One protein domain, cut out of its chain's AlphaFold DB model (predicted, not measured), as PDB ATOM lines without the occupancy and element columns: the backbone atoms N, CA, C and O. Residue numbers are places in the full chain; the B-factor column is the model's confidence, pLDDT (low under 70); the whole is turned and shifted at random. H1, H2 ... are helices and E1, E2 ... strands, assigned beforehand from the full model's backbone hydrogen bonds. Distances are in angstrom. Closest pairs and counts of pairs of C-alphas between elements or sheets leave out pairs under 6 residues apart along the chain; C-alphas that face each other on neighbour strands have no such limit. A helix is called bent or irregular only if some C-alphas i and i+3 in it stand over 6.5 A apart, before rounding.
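Overview. This is residues 144 to 248 of the 253 residues of an uncharacterized protein of Myxococcales bacterium 68-20 (UniProt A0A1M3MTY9). One six-stranded sheet is folded back on itself into a half-open, barrel-like shape: E1 and E6 face E8, E5 and E4, and the long, bent strand E7 is the hinge. H1 covers part of the sheet, over E5, and the small hairpin of E2 and E3 lies at one end of the longest axis. The printed part has 105 residues with one named helix and eight named strands, in the order E1 E2 E3 E4 E5 H1 E6 E7 E8, and its class is mostly strand. The large sheet runs E1 E6 E7 E8 E5 E4, antiparallel throughout. The whole is compact, with a radius of gyration of the C-alphas of 13.2 A and spans of 40 by 30 by 27 A.

Along the chain. In the large sheet, E1 is residues 147 to 149, 7.0 A long, beginning at C-alpha 147 (262.796, 230.996, 122.872). E6 is residues 210 to 215, 15.5 A, and E7 is residues 218 to 231, 24.2 A. E8 is residues 240 to 247, 22.5 A, ending at C-alpha 247 (257.471, 216.316, 118.693). E5 is residues 184 to 189, 16.1 A, and E4 is residues 175 to 178, 10.6 A. H1 is residues 190 to 198, 12.2 A, beginning at C-alpha 190 (262.159, 228.711, 137.452). E2 is residues 159 to 162, 9.1 A, and E3 is residues 165 to 167, 7.0 A.

Arrangement. The large sheet is strongly twisted, a folded sheet whose two leaves face each other with 35 pairs of C-alphas within 11 A. E7 bends by 106 degrees at residue 222. E6, E7 and E8 form a meander, each strand the antiparallel neighbour of the one before. N 211 and O 223 are 2.9 A apart between E6 and E7, and N 224 and O 246 are 2.8 A apart between E7 and E8. E8 and E5 have N 186 and O 243 at 2.8 A, and the hairpin E4 and E5 has N 187 and O 175 at 2.7 A. E1 and E6 have N 148 and O 214 at 2.9 A. Across the fold, the closest C-alphas of E4 and E6 are those of Gly 176 and Val 215, 5.9 A apart. H1 is on the sheet at a height of 8.8 A, over E5 and along the strands, at 16 degrees to E5 on the local plane. In H1 every O i to N i+4 pair is within hydrogen-bond range. The closest C-alphas of H1 and E2 are those of Gln 195 and Ile 159, 6.6 A apart. In the hairpin E2 and E3, N 161 and O 165 are 2.8 A apart; E3 and H1 are apart.

Size, cuts and confidence. The two C-alphas farthest apart are those of Val 163 and Pro 180, at 44.1 A. The printed part has no cut, and its one long link is H1 to E6, with 11 residues. Mean pLDDT of the printed part is 87.7; residue 206 and residues 232 to 238 are under 70.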
ATOM      1  N   GLU A 144     266.356 235.005 116.530       87.88
ATOM      2  CA  GLU A 144     267.347 233.927 116.484       87.88
ATOM      3  C   GLU A 144     267.996 233.650 117.846       87.88
ATOM      4  O   GLU A 144     268.540 232.572 118.071       87.88
ATOM      5  N   ALA A 145     267.937 234.602 118.777       87.69
ATOM      6  CA  ALA A 145     268.415 234.413 120.141       87.69
ATOM      7  C   ALA A 145     267.300 233.952 121.095       87.69
ATOM      8  O   ALA A 145     267.579 233.609 122.241       87.69
ATOM      9  N   ARG A 146     266.034 233.981 120.665       92.88
ATOM     10  CA  ARG A 146     264.871 233.893 121.557       92.88
ATOM     11  C   ARG A 146     264.242 232.510 121.559       92.88
ATOM     12  O   ARG A 146     264.379 231.722 120.624       92.88
ATOM     13  N   ILE A 147     263.522 232.241 122.641       94.88
ATOM     14  CA  ILE A 147     262.796 230.996 122.872       94.88
ATOM     15  C   ILE A 147     261.344 231.357 123.158       94.88
ATOM     16  O   ILE A 147     261.086 232.266 123.953       94.88
ATOM     17  N   ALA A 148     260.411 230.647 122.528       96.25
ATOM     18  CA  ALA A 148     258.987 230.777 122.802       96.25
ATOM     19  C   ALA A 148     258.351 229.420 123.112       96.25
ATOM     20  O   ALA A 148     258.711 228.406 122.516       96.25
ATOM     21  N   ILE A 149     257.385 229.427 124.029       96.00
ATOM     22  CA  ILE A 149     256.537 228.279 124.370       96.00
ATOM     23  C   ILE A 149     255.089 228.762 124.318       96.00
ATOM     24  O   ILE A 149     254.761 229.769 124.944       96.00
ATOM     25  N   GLY A 150     254.235 228.087 123.548       93.31
ATOM     26  CA  GLY A 150     252.819 228.440 123.406       93.31
ATOM     27  C   GLY A 150     252.606 229.885 122.941       93.31
ATOM     28  O   GLY A 150     251.734 230.585 123.449       93.31
ATOM     29  N   GLY A 151     253.465 230.372 122.038       91.06
ATOM     30  CA  GLY A 151     253.436 231.753 121.544       91.06
ATOM     31  C   GLY A 151     253.963 232.813 122.522       91.06
ATOM     32  O   GLY A 151     253.943 233.997 122.192       91.06
ATOM     33  N   ARG A 152     254.459 232.432 123.710       94.50
ATOM     34  CA  ARG A 152     255.037 233.363 124.692       94.50
ATOM     35  C   ARG A 152     256.553 233.287 124.707       94.50
ATOM     36  O   ARG A 152     257.127 232.231 124.964       94.50
ATOM     37  N   LEU A 153     257.187 234.432 124.468       94.31
ATOM     38  CA  LEU A 153     258.637 234.592 124.501       94.31
ATOM     39  C   LEU A 153     259.115 234.648 125.950       94.31
ATOM     40  O   LEU A 153     258.596 235.432 126.746       94.31
ATOM     41  N   LEU A 154     260.096 233.813 126.298       94.06
ATOM     42  CA  LEU A 154     260.530 233.650 127.691       94.06
ATOM     43  C   LEU A 154     261.031 234.960 128.314       94.06
ATOM     44  O   LEU A 154     260.776 235.216 129.490       94.06
ATOM     45  N   ASP A 155     261.680 235.809 127.516       90.00
ATOM     46  CA  ASP A 155     262.234 237.092 127.952       90.00
ATOM     47  C   ASP A 155     261.191 238.214 128.118       90.00
ATOM     48  O   ASP A 155     261.491 239.276 128.665       90.00
ATOM     49  N   GLU A 156     259.951 237.967 127.695       90.81
ATOM     50  CA  GLU A 156     258.809 238.878 127.848       90.81
ATOM     51  C   GLU A 156     257.835 238.442 128.949       90.81
ATOM     52  O   GLU A 156     256.868 239.148 129.245       90.81
ATOM     53  N   VAL A 157     258.066 237.289 129.585       91.62
ATOM     54  CA  VAL A 157     257.218 236.812 130.681       91.62
ATOM     55  C   VAL A 157     257.358 237.746 131.882       91.62
ATOM     56  O   VAL A 157     258.432 237.887 132.470       91.62
ATOM     57  N   ARG A 158     256.249 238.397 132.252       89.88
ATOM     58  CA  ARG A 158     256.171 239.357 133.358       89.88
ATOM     59  C   ARG A 158     255.606 238.686 134.599       89.88
ATOM     60  O   ARG A 158     254.435 238.330 134.632       89.88
ATOM     61  N   ILE A 159     256.414 238.601 135.647       89.19
ATOM     62  CA  ILE A 159     256.004 238.068 136.948       89.19
ATOM     63  C   ILE A 159     255.659 239.245 137.854       89.19
ATOM     64  O   ILE A 159     256.518 240.083 138.137       89.19
ATOM     65  N   ALA A 160     254.406 239.347 138.290       85.81
ATOM     66  CA  ALA A 160     253.970 240.444 139.146       85.81
ATOM     67  C   ALA A 160     254.620 240.351 140.540       85.81
ATOM     68  O   ALA A 160     254.460 239.360 141.246       85.81
ATOM     69  N   LEU A 161     255.319 241.411 140.949       81.19
ATOM     70  CA  LEU A 161     255.820 241.612 142.317       81.19
ATOM     71  C   LEU A 161     254.914 242.561 143.126       81.19
ATOM     72  O   LEU A 161     255.064 242.704 144.335       81.19
ATOM     73  N   GLY A 162     253.981 243.235 142.451       80.31
ATOM     74  CA  GLY A 162     253.019 244.179 143.013       80.31
ATOM     75  C   GLY A 162     252.199 244.843 141.904       80.31
ATOM     76  O   GLY A 162     252.344 244.494 140.736       80.31
ATOM     77  N   VAL A 163     251.372 245.839 142.248       73.19
ATOM     78  CA  VAL A 163     250.394 246.451 141.316       73.19
ATOM     79  C   VAL A 163     251.034 246.981 140.022       73.19
ATOM     80  O   VAL A 163     250.466 246.815 138.953       73.19
ATOM     81  N   ASN A 164     252.228 247.579 140.109       73.62
ATOM     82  CA  ASN A 164     252.953 248.151 138.963       73.62
ATOM     83  C   ASN A 164     254.421 247.693 138.899       73.62
ATOM     84  O   ASN A 164     255.256 248.371 138.305       73.62
ATOM     85  N   GLN A 165     254.766 246.585 139.559       72.62
ATOM     86  CA  GLN A 165     256.136 246.072 139.614       72.62
ATOM     87  C   GLN A 165     256.173 244.665 139.046       72.62
ATOM     88  O   GLN A 165     255.389 243.811 139.453       72.62
ATOM     89  N   PHE A 166     257.089 244.435 138.110       81.31
ATOM     90  CA  PHE A 166     257.213 243.166 137.410       81.31
ATOM     91  C   PHE A 166     258.674 242.744 137.354       81.31
ATOM     92  O   PHE A 166     259.551 243.568 137.094       81.31
ATOM     93  N   LEU A 167     258.911 241.458 137.571       84.75
ATOM     94  CA  LEU A 167     260.176 240.798 137.299       84.75
ATOM     95  C   LEU A 167     260.128 240.206 135.889       84.75
ATOM     96  O   LEU A 167     259.131 239.606 135.493       84.75
ATOM     97  N   THR A 168     261.208 240.399 135.143       86.88
ATOM     98  CA  THR A 168     261.444 239.807 133.820       86.88
ATOM     99  C   THR A 168     262.885 239.315 133.788       86.88
ATOM    100  O   THR A 168     263.740 239.858 134.496       86.88
ATOM    101  N   PHE A 169     263.162 238.292 132.986       87.50
ATOM    102  CA  PHE A 169     264.503 237.736 132.834       87.50
ATOM    103  C   PHE A 169     264.972 237.934 131.391       87.50
ATOM    104  O   PHE A 169     264.197 237.706 130.471       87.50
ATOM    105  N   PRO A 170     266.207 238.404 131.153       87.19
ATOM    106  CA  PRO A 170     266.698 238.610 129.795       87.19
ATOM    107  C   PRO A 170     266.954 237.274 129.091       87.19
ATOM    108  O   PRO A 170     267.211 236.266 129.744       87.19
ATOM    109  N   VAL A 171     267.007 237.296 127.756       88.06
ATOM    110  CA  VAL A 171     267.317 236.126 126.911       88.06
ATOM    111  C   VAL A 171     268.549 235.357 127.381       88.06
ATOM    112  O   VAL A 171     268.522 234.140 127.394       88.06
ATOM    113  N   SER A 172     269.596 236.038 127.858       87.06
ATOM    114  CA  SER A 172     270.822 235.394 128.359       87.06
ATOM    115  C   SER A 172     270.632 234.515 129.602       87.06
ATOM    116  O   SER A 172     271.557 233.811 130.002       87.06
ATOM    117  N   ARG A 173     269.462 234.568 130.248       88.19
ATOM    118  CA  ARG A 173     269.068 233.688 131.360       88.19
ATOM    119  C   ARG A 173     268.276 232.464 130.897       88.19
ATOM    120  O   ARG A 173     267.899 231.649 131.736       88.19
ATOM    121  N   HIS A 174     268.035 232.346 129.597       90.19
ATOM    122  CA  HIS A 174     267.346 231.236 128.969       90.19
ATOM    123  C   HIS A 174     268.256 230.606 127.916       90.19
ATOM    124  O   HIS A 174     269.028 231.293 127.253       90.19
ATOM    125  N   HIS A 175     268.176 229.292 127.763       90.62
ATOM    126  CA  HIS A 175     268.936 228.561 126.753       90.62
ATOM    127  C   HIS A 175     268.094 227.417 126.208       90.62
ATOM    128  O   HIS A 175     267.215 226.910 126.900       90.62
ATOM    129  N   GLY A 176     268.329 227.031 124.962       92.31
ATOM    130  CA  GLY A 176     267.558 226.000 124.293       92.31
ATOM    131  C   GLY A 176     268.435 225.210 123.341       92.31
ATOM    132  O   GLY A 176     269.243 225.778 122.615       92.31
ATOM    133  N   GLU A 177     268.254 223.897 123.341       94.62
ATOM    134  CA  GLU A 177     268.969 222.973 122.469       94.62
ATOM    135  C   GLU A 177     267.969 222.087 121.741       94.62
ATOM    136  O   GLU A 177     266.965 221.667 122.320       94.62
ATOM    137  N   ILE A 178     268.246 221.800 120.471       95.56
ATOM    138  CA  ILE A 178     267.441 220.897 119.652       95.56
ATOM    139  C   ILE A 178     268.287 219.654 119.384       95.56
ATOM    140  O   ILE A 178     269.346 219.737 118.763       95.56
ATOM    141  N   GLY A 179     267.819 218.510 119.874       93.31
ATOM    142  CA  GLY A 179     268.409 217.205 119.627       93.31
ATOM    143  C   GLY A 179     268.206 216.732 118.181       93.31
ATOM    144  O   GLY A 179     267.360 217.256 117.453       93.31
ATOM    145  N   PRO A 180     268.966 215.712 117.743       90.94
ATOM    146  CA  PRO A 180     268.884 215.176 116.382       90.94
ATOM    147  C   PRO A 180     267.528 214.526 116.060       90.94
ATOM    148  O   PRO A 180     267.155 214.424 114.896       90.94
ATOM    149  N   ASP A 181     266.788 214.102 117.083       90.44
ATOM    150  CA  ASP A 181     265.442 213.526 117.012       90.44
ATOM    151  C   ASP A 181     264.327 214.590 117.016       90.44
ATOM    152  O   ASP A 181     263.146 214.254 117.080       90.44
ATOM    153  N   GLY A 182     264.686 215.877 116.984       91.75
ATOM    154  CA  GLY A 182     263.745 216.989 117.096       91.75
ATOM    155  C   GLY A 182     263.302 217.292 118.529       91.75
ATOM    156  O   GLY A 182     262.512 218.212 118.720       91.75
ATOM    157  N   THR A 183     263.813 216.581 119.543       95.12
ATOM    158  CA  THR A 183     263.549 216.896 120.954       95.12
ATOM    159  C   THR A 183     264.142 218.261 121.303       95.12
ATOM    160  O   THR A 183     265.326 218.503 121.082       95.12
ATOM    161  N   ALA A 184     263.350 219.149 121.902       96.50
ATOM    162  CA  ALA A 184     263.825 220.438 122.394       96.50
ATOM    163  C   ALA A 184     264.047 220.395 123.909       96.50
ATOM    164  O   ALA A 184     263.137 220.062 124.668       96.50
ATOM    165  N   THR A 185     265.243 220.768 124.358       96.38
ATOM    166  CA  THR A 185     265.567 220.948 125.779       96.38
ATOM    167  C   THR A 185     265.715 222.432 126.065       96.38
ATOM    168  O   THR A 185     266.617 223.076 125.540       96.38
ATOM    169  N   ILE A 186     264.829 222.980 126.894       95.62
ATOM    170  CA  ILE A 186     264.794 224.400 127.247       95.62
ATOM    171  C   ILE A 186     265.181 224.569 128.712       95.62
ATOM    172  O   ILE A 186     264.557 224.007 129.608       95.62
ATOM    173  N   TYR A 187     266.185 225.398 128.949       94.00
ATOM    174  CA  TYR A 187     266.624 225.863 130.253       94.00
ATOM    175  C   TYR A 187     266.019 227.243 130.480       94.00
ATOM    176  O   TYR A 187     266.425 228.224 129.858       94.00
ATOM    177  N   ALA A 188     265.026 227.328 131.358       93.69
ATOM    178  CA  ALA A 188     264.374 228.579 131.710       93.69
ATOM    179  C   ALA A 188     264.549 228.879 133.194       93.69
ATOM    180  O   ALA A 188     264.612 227.968 134.015       93.69
ATOM    181  N   THR A 189     264.569 230.157 133.568       92.25
ATOM    182  CA  THR A 189     264.460 230.524 134.980       92.25
ATOM    183  C   THR A 189     263.166 229.963 135.569       92.25
ATOM    184  O   THR A 189     262.094 230.062 134.970       92.25
ATOM    185  N   MET A 190     263.258 229.373 136.758       91.94
ATOM    186  CA  MET A 190     262.159 228.711 137.452       91.94
ATOM    187  C   MET A 190     260.932 229.624 137.598       91.94
ATOM    188  O   MET A 190     259.836 229.175 137.264       91.94
ATOM    189  N   PRO A 191     261.063 230.917 137.973       92.06
ATOM    190  CA  PRO A 191     259.909 231.813 138.027       92.06
ATOM    191  C   PRO A 191     259.214 231.997 136.671       92.06
ATOM    192  O   PRO A 191     257.993 232.107 136.623       92.06
ATOM    193  N   THR A 192     259.967 231.987 135.567       93.44
ATOM    194  CA  THR A 192     259.404 232.091 134.214       93.44
ATOM    195  C   THR A 192     258.612 230.836 133.858       93.44
ATOM    196  O   THR A 192     257.484 230.945 133.385       93.44
ATOM    197  N   ALA A 193     259.156 229.644 134.135       93.88
ATOM    198  CA  ALA A 193     258.453 228.382 133.896       93.88
ATOM    199  C   ALA A 193     257.166 228.270 134.734       93.88
ATOM    200  O   ALA A 193     256.116 227.899 134.209       93.88
ATOM    201  N   LEU A 194     257.222 228.658 136.014       92.56
ATOM    202  CA  LEU A 194     256.057 228.677 136.903       92.56
ATOM    203  C   LEU A 194     254.989 229.671 136.443       92.56
ATOM    204  O   LEU A 194     253.805 229.344 136.480       92.56
ATOM    205  N   GLN A 195     255.386 230.859 135.980       95.00
ATOM    206  CA  GLN A 195     254.447 231.849 135.451       95.00
ATOM    207  C   GLN A 195     253.746 231.334 134.186       95.00
ATOM    208  O   GLN A 195     252.528 231.440 134.086       95.00
ATOM    209  N   LEU A 196     254.479 230.715 133.253       95.00
ATOM    210  CA  LEU A 196     253.881 230.105 132.058       95.00
ATOM    211  C   LEU A 196     252.915 228.967 132.405       95.00
ATOM    212  O   LEU A 196     251.876 228.828 131.763       95.00
ATOM    213  N   PHE A 197     253.231 228.170 133.427       93.12
ATOM    214  CA  PHE A 197     252.324 227.140 133.930       93.12
ATOM    215  C   PHE A 197     251.057 227.740 134.548       93.12
ATOM    216  O   PHE A 197     249.952 227.301 134.236       93.12
ATOM    217  N   ALA A 198     251.200 228.772 135.383       92.69
ATOM    218  CA  ALA A 198     250.072 229.459 136.010       92.69
ATOM    219  C   ALA A 198     249.143 230.130 134.982       92.69
ATOM    220  O   ALA A 198     247.933 230.177 135.186       92.69
ATOM    221  N   GLU A 199     249.697 230.610 133.866       92.31
ATOM    222  CA  GLU A 199     248.946 231.185 132.743       92.31
ATOM    223  C   GLU A 199     248.337 230.124 131.803       92.31
ATOM    224  O   GLU A 199     247.649 230.484 130.851       92.31
ATOM    225  N   GLY A 200     248.580 228.830 132.046       91.62
ATOM    226  CA  GLY A 200     248.094 227.735 131.197       91.62
ATOM    227  C   GLY A 200     248.810 227.614 129.847       91.62
ATOM    228  O   GLY A 200     248.329 226.911 128.966       91.62
ATOM    229  N   VAL A 201     249.946 228.295 129.678       93.94
ATOM    230  CA  VAL A 201     250.757 228.280 128.450       93.94
ATOM    231  C   VAL A 201     251.689 227.071 128.426       93.94
ATOM    232  O   VAL A 201     251.917 226.479 127.375       93.94
ATOM    233  N   LEU A 202     252.242 226.698 129.584       93.50
ATOM    234  CA  LEU A 202     253.037 225.481 129.711       93.50
ATOM    235  C   LEU A 202     252.088 224.278 129.875       93.50
ATOM    236  O   LEU A 202     251.323 224.258 130.845       93.50
ATOM    237  N   PRO A 203     252.123 223.275 128.975       89.75
ATOM    238  CA  PRO A 203     251.234 222.125 129.063       89.75
ATOM    239  C   PRO A 203     251.572 221.272 130.287       89.75
ATOM    240  O   PRO A 203     252.681 221.313 130.830       89.75
ATOM    241  N   ARG A 204     250.599 220.483 130.744       88.00
ATOM    242  CA  ARG A 204     250.808 219.579 131.878       88.00
ATOM    243  C   ARG A 204     251.751 218.451 131.472       88.00
ATOM    244  O   ARG A 204     251.695 217.935 130.361       88.00
ATOM    245  N   LEU A 205     252.597 218.033 132.407       86.81
ATOM    246  CA  LEU A 205     253.501 216.913 132.180       86.81
ATOM    247  C   LEU A 205     252.703 215.654 131.803       86.81
ATOM    248  O   LEU A 205     251.775 215.281 132.522       86.81
ATOM    249  N   ARG A 206     253.097 214.986 130.710       69.50
ATOM    250  CA  ARG A 206     252.442 213.769 130.184       69.50
ATOM    251  C   ARG A 206     250.976 213.944 129.762       69.50
ATOM    252  O   ARG A 206     250.285 212.935 129.621       69.50
ATOM    253  N   SER A 207     250.483 215.168 129.562       79.75
ATOM    254  CA  SER A 207     249.258 215.338 128.777       79.75
ATOM    255  C   SER A 207     249.580 215.225 127.286       79.75
ATOM    256  O   SER A 207     250.723 215.414 126.877       79.75
ATOM    257  N   ASN A 208     248.577 214.914 126.466       81.75
ATOM    258  CA  ASN A 208     248.710 214.974 125.005       81.75
ATOM    259  C   ASN A 208     248.540 216.410 124.471       81.75
ATOM    260  O   ASN A 208     248.405 216.605 123.261       81.75
ATOM    261  N   ASP A 209     248.528 217.411 125.359       89.56
ATOM    262  CA  ASP A 209     248.404 218.811 124.976       89.56
ATOM    263  C   ASP A 209     249.732 219.262 124.376       89.56
ATOM    264  O   ASP A 209     250.770 219.288 125.044       89.56
ATOM    265  N   ALA A 210     249.692 219.598 123.094       91.81
ATOM    266  CA  ALA A 210     250.845 220.109 122.385       91.81
ATOM    267  C   ALA A 210     250.809 221.634 122.338       91.81
ATOM    268  O   ALA A 210     249.745 222.244 122.213       91.81
ATOM    269  N   VAL A 211     251.987 222.242 122.407       94.38
ATOM    270  CA  VAL A 211     252.173 223.685 122.273       94.38
ATOM    271  C   VAL A 211     253.222 223.974 121.217       94.38
ATOM    272  O   VAL A 211     254.171 223.211 121.055       94.38
ATOM    273  N   GLU A 212     253.066 225.094 120.523       96.00
ATOM    274  CA  GLU A 212     254.097 225.582 119.612       96.00
ATOM    275  C   GLU A 212     255.358 225.939 120.399       96.00
ATOM    276  O   GLU A 212     255.302 226.706 121.369       96.00
ATOM    277  N   VAL A 213     256.496 225.388 119.982       96.06
ATOM    278  CA  VAL A 213     257.803 225.689 120.574       96.06
ATOM    279  C   VAL A 213     258.723 226.263 119.510       96.06
ATOM    280  O   VAL A 213     258.889 225.703 118.428       96.06
ATOM    281  N   MET A 214     259.374 227.366 119.859       95.75
ATOM    282  CA  MET A 214     260.413 227.985 119.050       95.75
ATOM    283  C   MET A 214     261.703 228.048 119.857       95.75
ATOM    284  O   MET A 214     261.703 228.532 120.990       95.75
ATOM    285  N   VAL A 215     262.807 227.606 119.261       94.25
ATOM    286  CA  VAL A 215     264.148 227.705 119.850       94.25
ATOM    287  C   VAL A 215     265.071 228.363 118.837       94.25
ATOM    288  O   VAL A 215     265.163 227.912 117.696       94.25
ATOM    289  N   SER A 216     265.738 229.440 119.251       88.56
ATOM    290  CA  SER A 216     266.682 230.193 118.420       88.56
ATOM    291  C   SER A 216     266.092 230.612 117.068       88.56
ATOM    292  O   SER A 216     266.691 230.412 116.014       88.56
ATOM    293  N   GLY A 217     264.864 231.140 117.088       84.00
ATOM    294  CA  GLY A 217     264.129 231.578 115.895       84.00
ATOM    295  C   GLY A 217     263.565 230.455 115.016       84.00
ATOM    296  O   GLY A 217     262.781 230.725 114.108       84.00
ATOM    297  N   ARG A 218     263.900 229.188 115.285       92.06
ATOM    298  CA  ARG A 218     263.363 228.040 114.550       92.06
ATOM    299  C   ARG A 218     262.064 227.558 115.191       92.06
ATOM    300  O   ARG A 218     262.071 227.115 116.338       92.06
ATOM    301  N   GLN A 219     260.973 227.604 114.429       93.94
ATOM    302  CA  GLN A 219     259.710 226.949 114.778       93.94
ATOM    303  C   GLN A 219     259.873 225.427 114.703       93.94
ATOM    304  O   GLN A 219     260.347 224.903 113.691       93.94
ATOM    305  N   LEU A 220     259.508 224.729 115.778       92.75
ATOM    306  CA  LEU A 220     259.581 223.266 115.871       92.75
ATOM    307  C   LEU A 220     258.211 222.599 115.699       92.75
ATOM    308  O   LEU A 220     258.156 221.381 115.546       92.75
ATOM    309  N   GLY A 221     257.133 223.387 115.668       87.31
ATOM    310  CA  GLY A 221     255.766 222.890 115.557       87.31
ATOM    311  C   GLY A 221     255.167 222.488 116.912       87.31
ATOM    312  O   GLY A 221     255.704 222.852 117.968       87.31
ATOM    313  N   PRO A 222     254.062 221.719 116.901       92.69
ATOM    314  CA  PRO A 222     253.386 221.278 118.111       92.69
ATOM    315  C   PRO A 222     254.222 220.235 118.862       92.69
ATOM    316  O   PRO A 222     254.461 219.122 118.388       92.69
ATOM    317  N   MET A 223     254.621 220.578 120.085       94.38
ATOM    318  CA  MET A 223     255.462 219.747 120.942       94.38
ATOM    319  C   MET A 223     254.777 219.449 122.277       94.38
ATOM    320  O   MET A 223     254.098 220.301 122.849       94.38
ATOM    321  N   VAL A 224     254.998 218.251 122.812       94.75
ATOM    322  CA  VAL A 224     254.455 217.793 124.098       94.75
ATOM    323  C   VAL A 224     255.533 217.864 125.175       94.75
ATOM    324  O   VAL A 224     256.668 217.435 124.952       94.75
ATOM    325  N   LEU A 225     255.187 218.369 126.364       94.94
ATOM    326  CA  LEU A 225     256.097 218.387 127.511       94.94
ATOM    327  C   LEU A 225     256.261 216.969 128.084       94.94
ATOM    328  O   LEU A 225     255.385 216.438 128.774       94.94
ATOM    329  N   ALA A 226     257.413 216.364 127.805       93.00
ATOM    330  CA  ALA A 226     257.744 215.000 128.200       93.00
ATOM    331  C   ALA A 226     258.403 214.932 129.585       93.00
ATOM    332  O   ALA A 226     258.165 213.988 130.342       93.00
ATOM    333  N   GLU A 227     259.224 215.928 129.921       92.75
ATOM    334  CA  GLU A 227     259.966 215.977 131.181       92.75
ATOM    335  C   GLU A 227     260.083 217.410 131.709       92.75
ATOM    336  O   GLU A 227     260.249 218.358 130.944       92.75
ATOM    337  N   MET A 228     260.045 217.556 133.033       90.44
ATOM    338  CA  MET A 228     260.423 218.778 133.733       90.44
ATOM    339  C   MET A 228     261.290 218.401 134.930       90.44
ATOM    340  O   MET A 228     260.885 217.578 135.752       90.44
ATOM    341  N   ARG A 229     262.465 219.018 135.044       90.12
ATOM    342  CA  ARG A 229     263.387 218.811 136.170       90.12
ATOM    343  C   ARG A 229     264.057 220.115 136.584       90.12
ATOM    344  O   ARG A 229     264.186 221.035 135.782       90.12
ATOM    345  N   CYS A 230     264.519 220.184 137.824       85.56
ATOM    346  CA  CYS A 230     265.358 221.286 138.287       85.56
ATOM    347  C   CYS A 230     266.819 220.977 137.956       85.56
ATOM    348  O   CYS A 230     267.293 219.874 138.234       85.56
ATOM    349  N   SER A 231     267.544 221.939 137.385       76.19
ATOM    350  CA  SER A 231     268.994 221.806 137.236       76.19
ATOM    351  C   SER A 231     269.686 222.229 138.530       76.19
ATOM    352  O   SER A 231     269.552 223.371 138.957       76.19
ATOM    353  N   SER A 232     270.434 221.315 139.151       60.59
ATOM    354  CA  SER A 232     271.310 221.591 140.302       60.59
ATOM    355  C   SER A 232     272.786 221.723 139.902       60.59
ATOM    356  O   SER A 232     273.666 221.770 140.759       60.59
ATOM    357  N   SER A 233     273.084 221.778 138.599       54.50
ATOM    358  CA  SER A 233     274.441 221.619 138.048       54.50
ATOM    359  C   SER A 233     275.412 222.763 138.367       54.50
ATOM    360  O   SER A 233     276.566 222.727 137.945       54.50
ATOM    361  N   SER A 234     274.981 223.798 139.087       49.66
ATOM    362  CA  SER A 234     275.864 224.863 139.550       49.66
ATOM    363  C   SER A 234     275.394 225.426 140.889       49.66
ATOM    364  O   SER A 234     274.210 225.731 141.027       49.66
ATOM    365  N   PRO A 235     276.307 225.654 141.852       47.06
ATOM    366  CA  PRO A 235     275.967 226.102 143.207       47.06
ATOM    367  C   PRO A 235     275.287 227.485 143.270       47.06
ATOM    368  O   PRO A 235     274.752 227.846 144.312       47.06
ATOM    369  N   ASN A 236     275.241 228.222 142.153       48.88
ATOM    370  CA  ASN A 236     274.574 229.524 142.013       48.88
ATOM    371  C   ASN A 236     273.367 229.509 141.042       48.88
ATOM    372  O   ASN A 236     272.870 230.574 140.684       48.88
ATOM    373  N   LEU A 237     272.926 228.336 140.563       53.72
ATOM    374  CA  LEU A 237     271.905 228.174 139.509       53.72
ATOM    375  C   LEU A 237     270.749 227.238 139.915       53.72
ATOM    376  O   LEU A 237     270.102 226.658 139.047       53.72
ATOM    377  N   ASN A 238     270.424 227.150 141.210       52.16
ATOM    378  CA  ASN A 238     269.249 226.409 141.714       52.16
ATOM    379  C   ASN A 238     267.891 226.944 141.194       52.16
ATOM    380  O   ASN A 238     266.838 226.418 141.549       52.16
ATOM    381  N   ASP A 239     267.916 227.955 140.328       75.81
ATOM    382  CA  ASP A 239     266.757 228.659 139.798       75.81
ATOM    383  C   ASP A 239     266.472 228.314 138.327       75.81
ATOM    384  O   ASP A 239     265.821 229.106 137.649       75.81
ATOM    385  N   LEU A 240     266.955 227.184 137.790       87.06
ATOM    386  CA  LEU A 240     266.669 226.768 136.408       87.06
ATOM    387  C   LEU A 240     265.744 225.545 136.335       87.06
ATOM    388  O   LEU A 240     266.054 224.467 136.848       87.06
ATOM    389  N   ALA A 241     264.631 225.708 135.626       92.56
ATOM    390  CA  ALA A 241     263.788 224.632 135.133       92.56
ATOM    391  C   ALA A 241     264.337 224.127 133.793       92.56
ATOM    392  O   ALA A 241     264.561 224.909 132.869       92.56
ATOM    393  N   VAL A 242     264.527 222.817 133.685       94.44
ATOM    394  CA  VAL A 242     264.832 222.124 132.434       94.44
ATOM    395  C   VAL A 242     263.544 221.481 131.942       94.44
ATOM    396  O   VAL A 242     262.999 220.594 132.601       94.44
ATOM    397  N   LEU A 243     263.060 221.951 130.801       95.56
ATOM    398  CA  LEU A 243     261.834 221.518 130.146       95.56
ATOM    399  C   LEU A 243     262.213 220.726 128.897       95.56
ATOM    400  O   LEU A 243     262.904 221.250 128.025       95.56
ATOM    401  N   VAL A 244     261.777 219.474 128.813       95.56
ATOM    402  CA  VAL A 244     262.044 218.610 127.658       95.56
ATOM    403  C   VAL A 244     260.755 218.426 126.878       95.56
ATOM    404  O   VAL A 244     259.786 217.849 127.375       95.56
ATOM    405  N   PHE A 245     260.771 218.901 125.642       95.69
ATOM    406  CA  PHE A 245     259.668 218.832 124.704       95.69
ATOM    407  C   PHE A 245     259.981 217.837 123.596       95.69
ATOM    408  O   PHE A 245     261.071 217.862 123.026       95.69
ATOM    409  N   LYS A 246     259.012 216.991 123.262       94.44
ATOM    410  CA  LYS A 246     259.111 216.052 122.143       94.44
ATOM    411  C   LYS A 246     258.119 216.429 121.049       94.44
ATOM    412  O   LYS A 246     257.029 216.889 121.401       94.44
ATOM    413  N   PRO A 247     258.447 216.200 119.766       92.94
ATOM    414  CA  PRO A 247     257.471 216.316 118.693       92.94
ATOM    415  C   PRO A 247     256.226 215.511 119.039       92.94
ATOM    416  O   PRO A 247     256.327 214.382 119.537       92.94
ATOM    417  N   ARG A 248     255.049 216.096 118.818       87.44
ATOM    418  CA  ARG A 248     253.811 215.331 118.924       87.44
ATOM    419  C   ARG A 248     253.893 214.188 117.912       87.44
ATOM    420  O   ARG A 248     254.137 214.427 116.734       87.44
TER     421      ARG A 248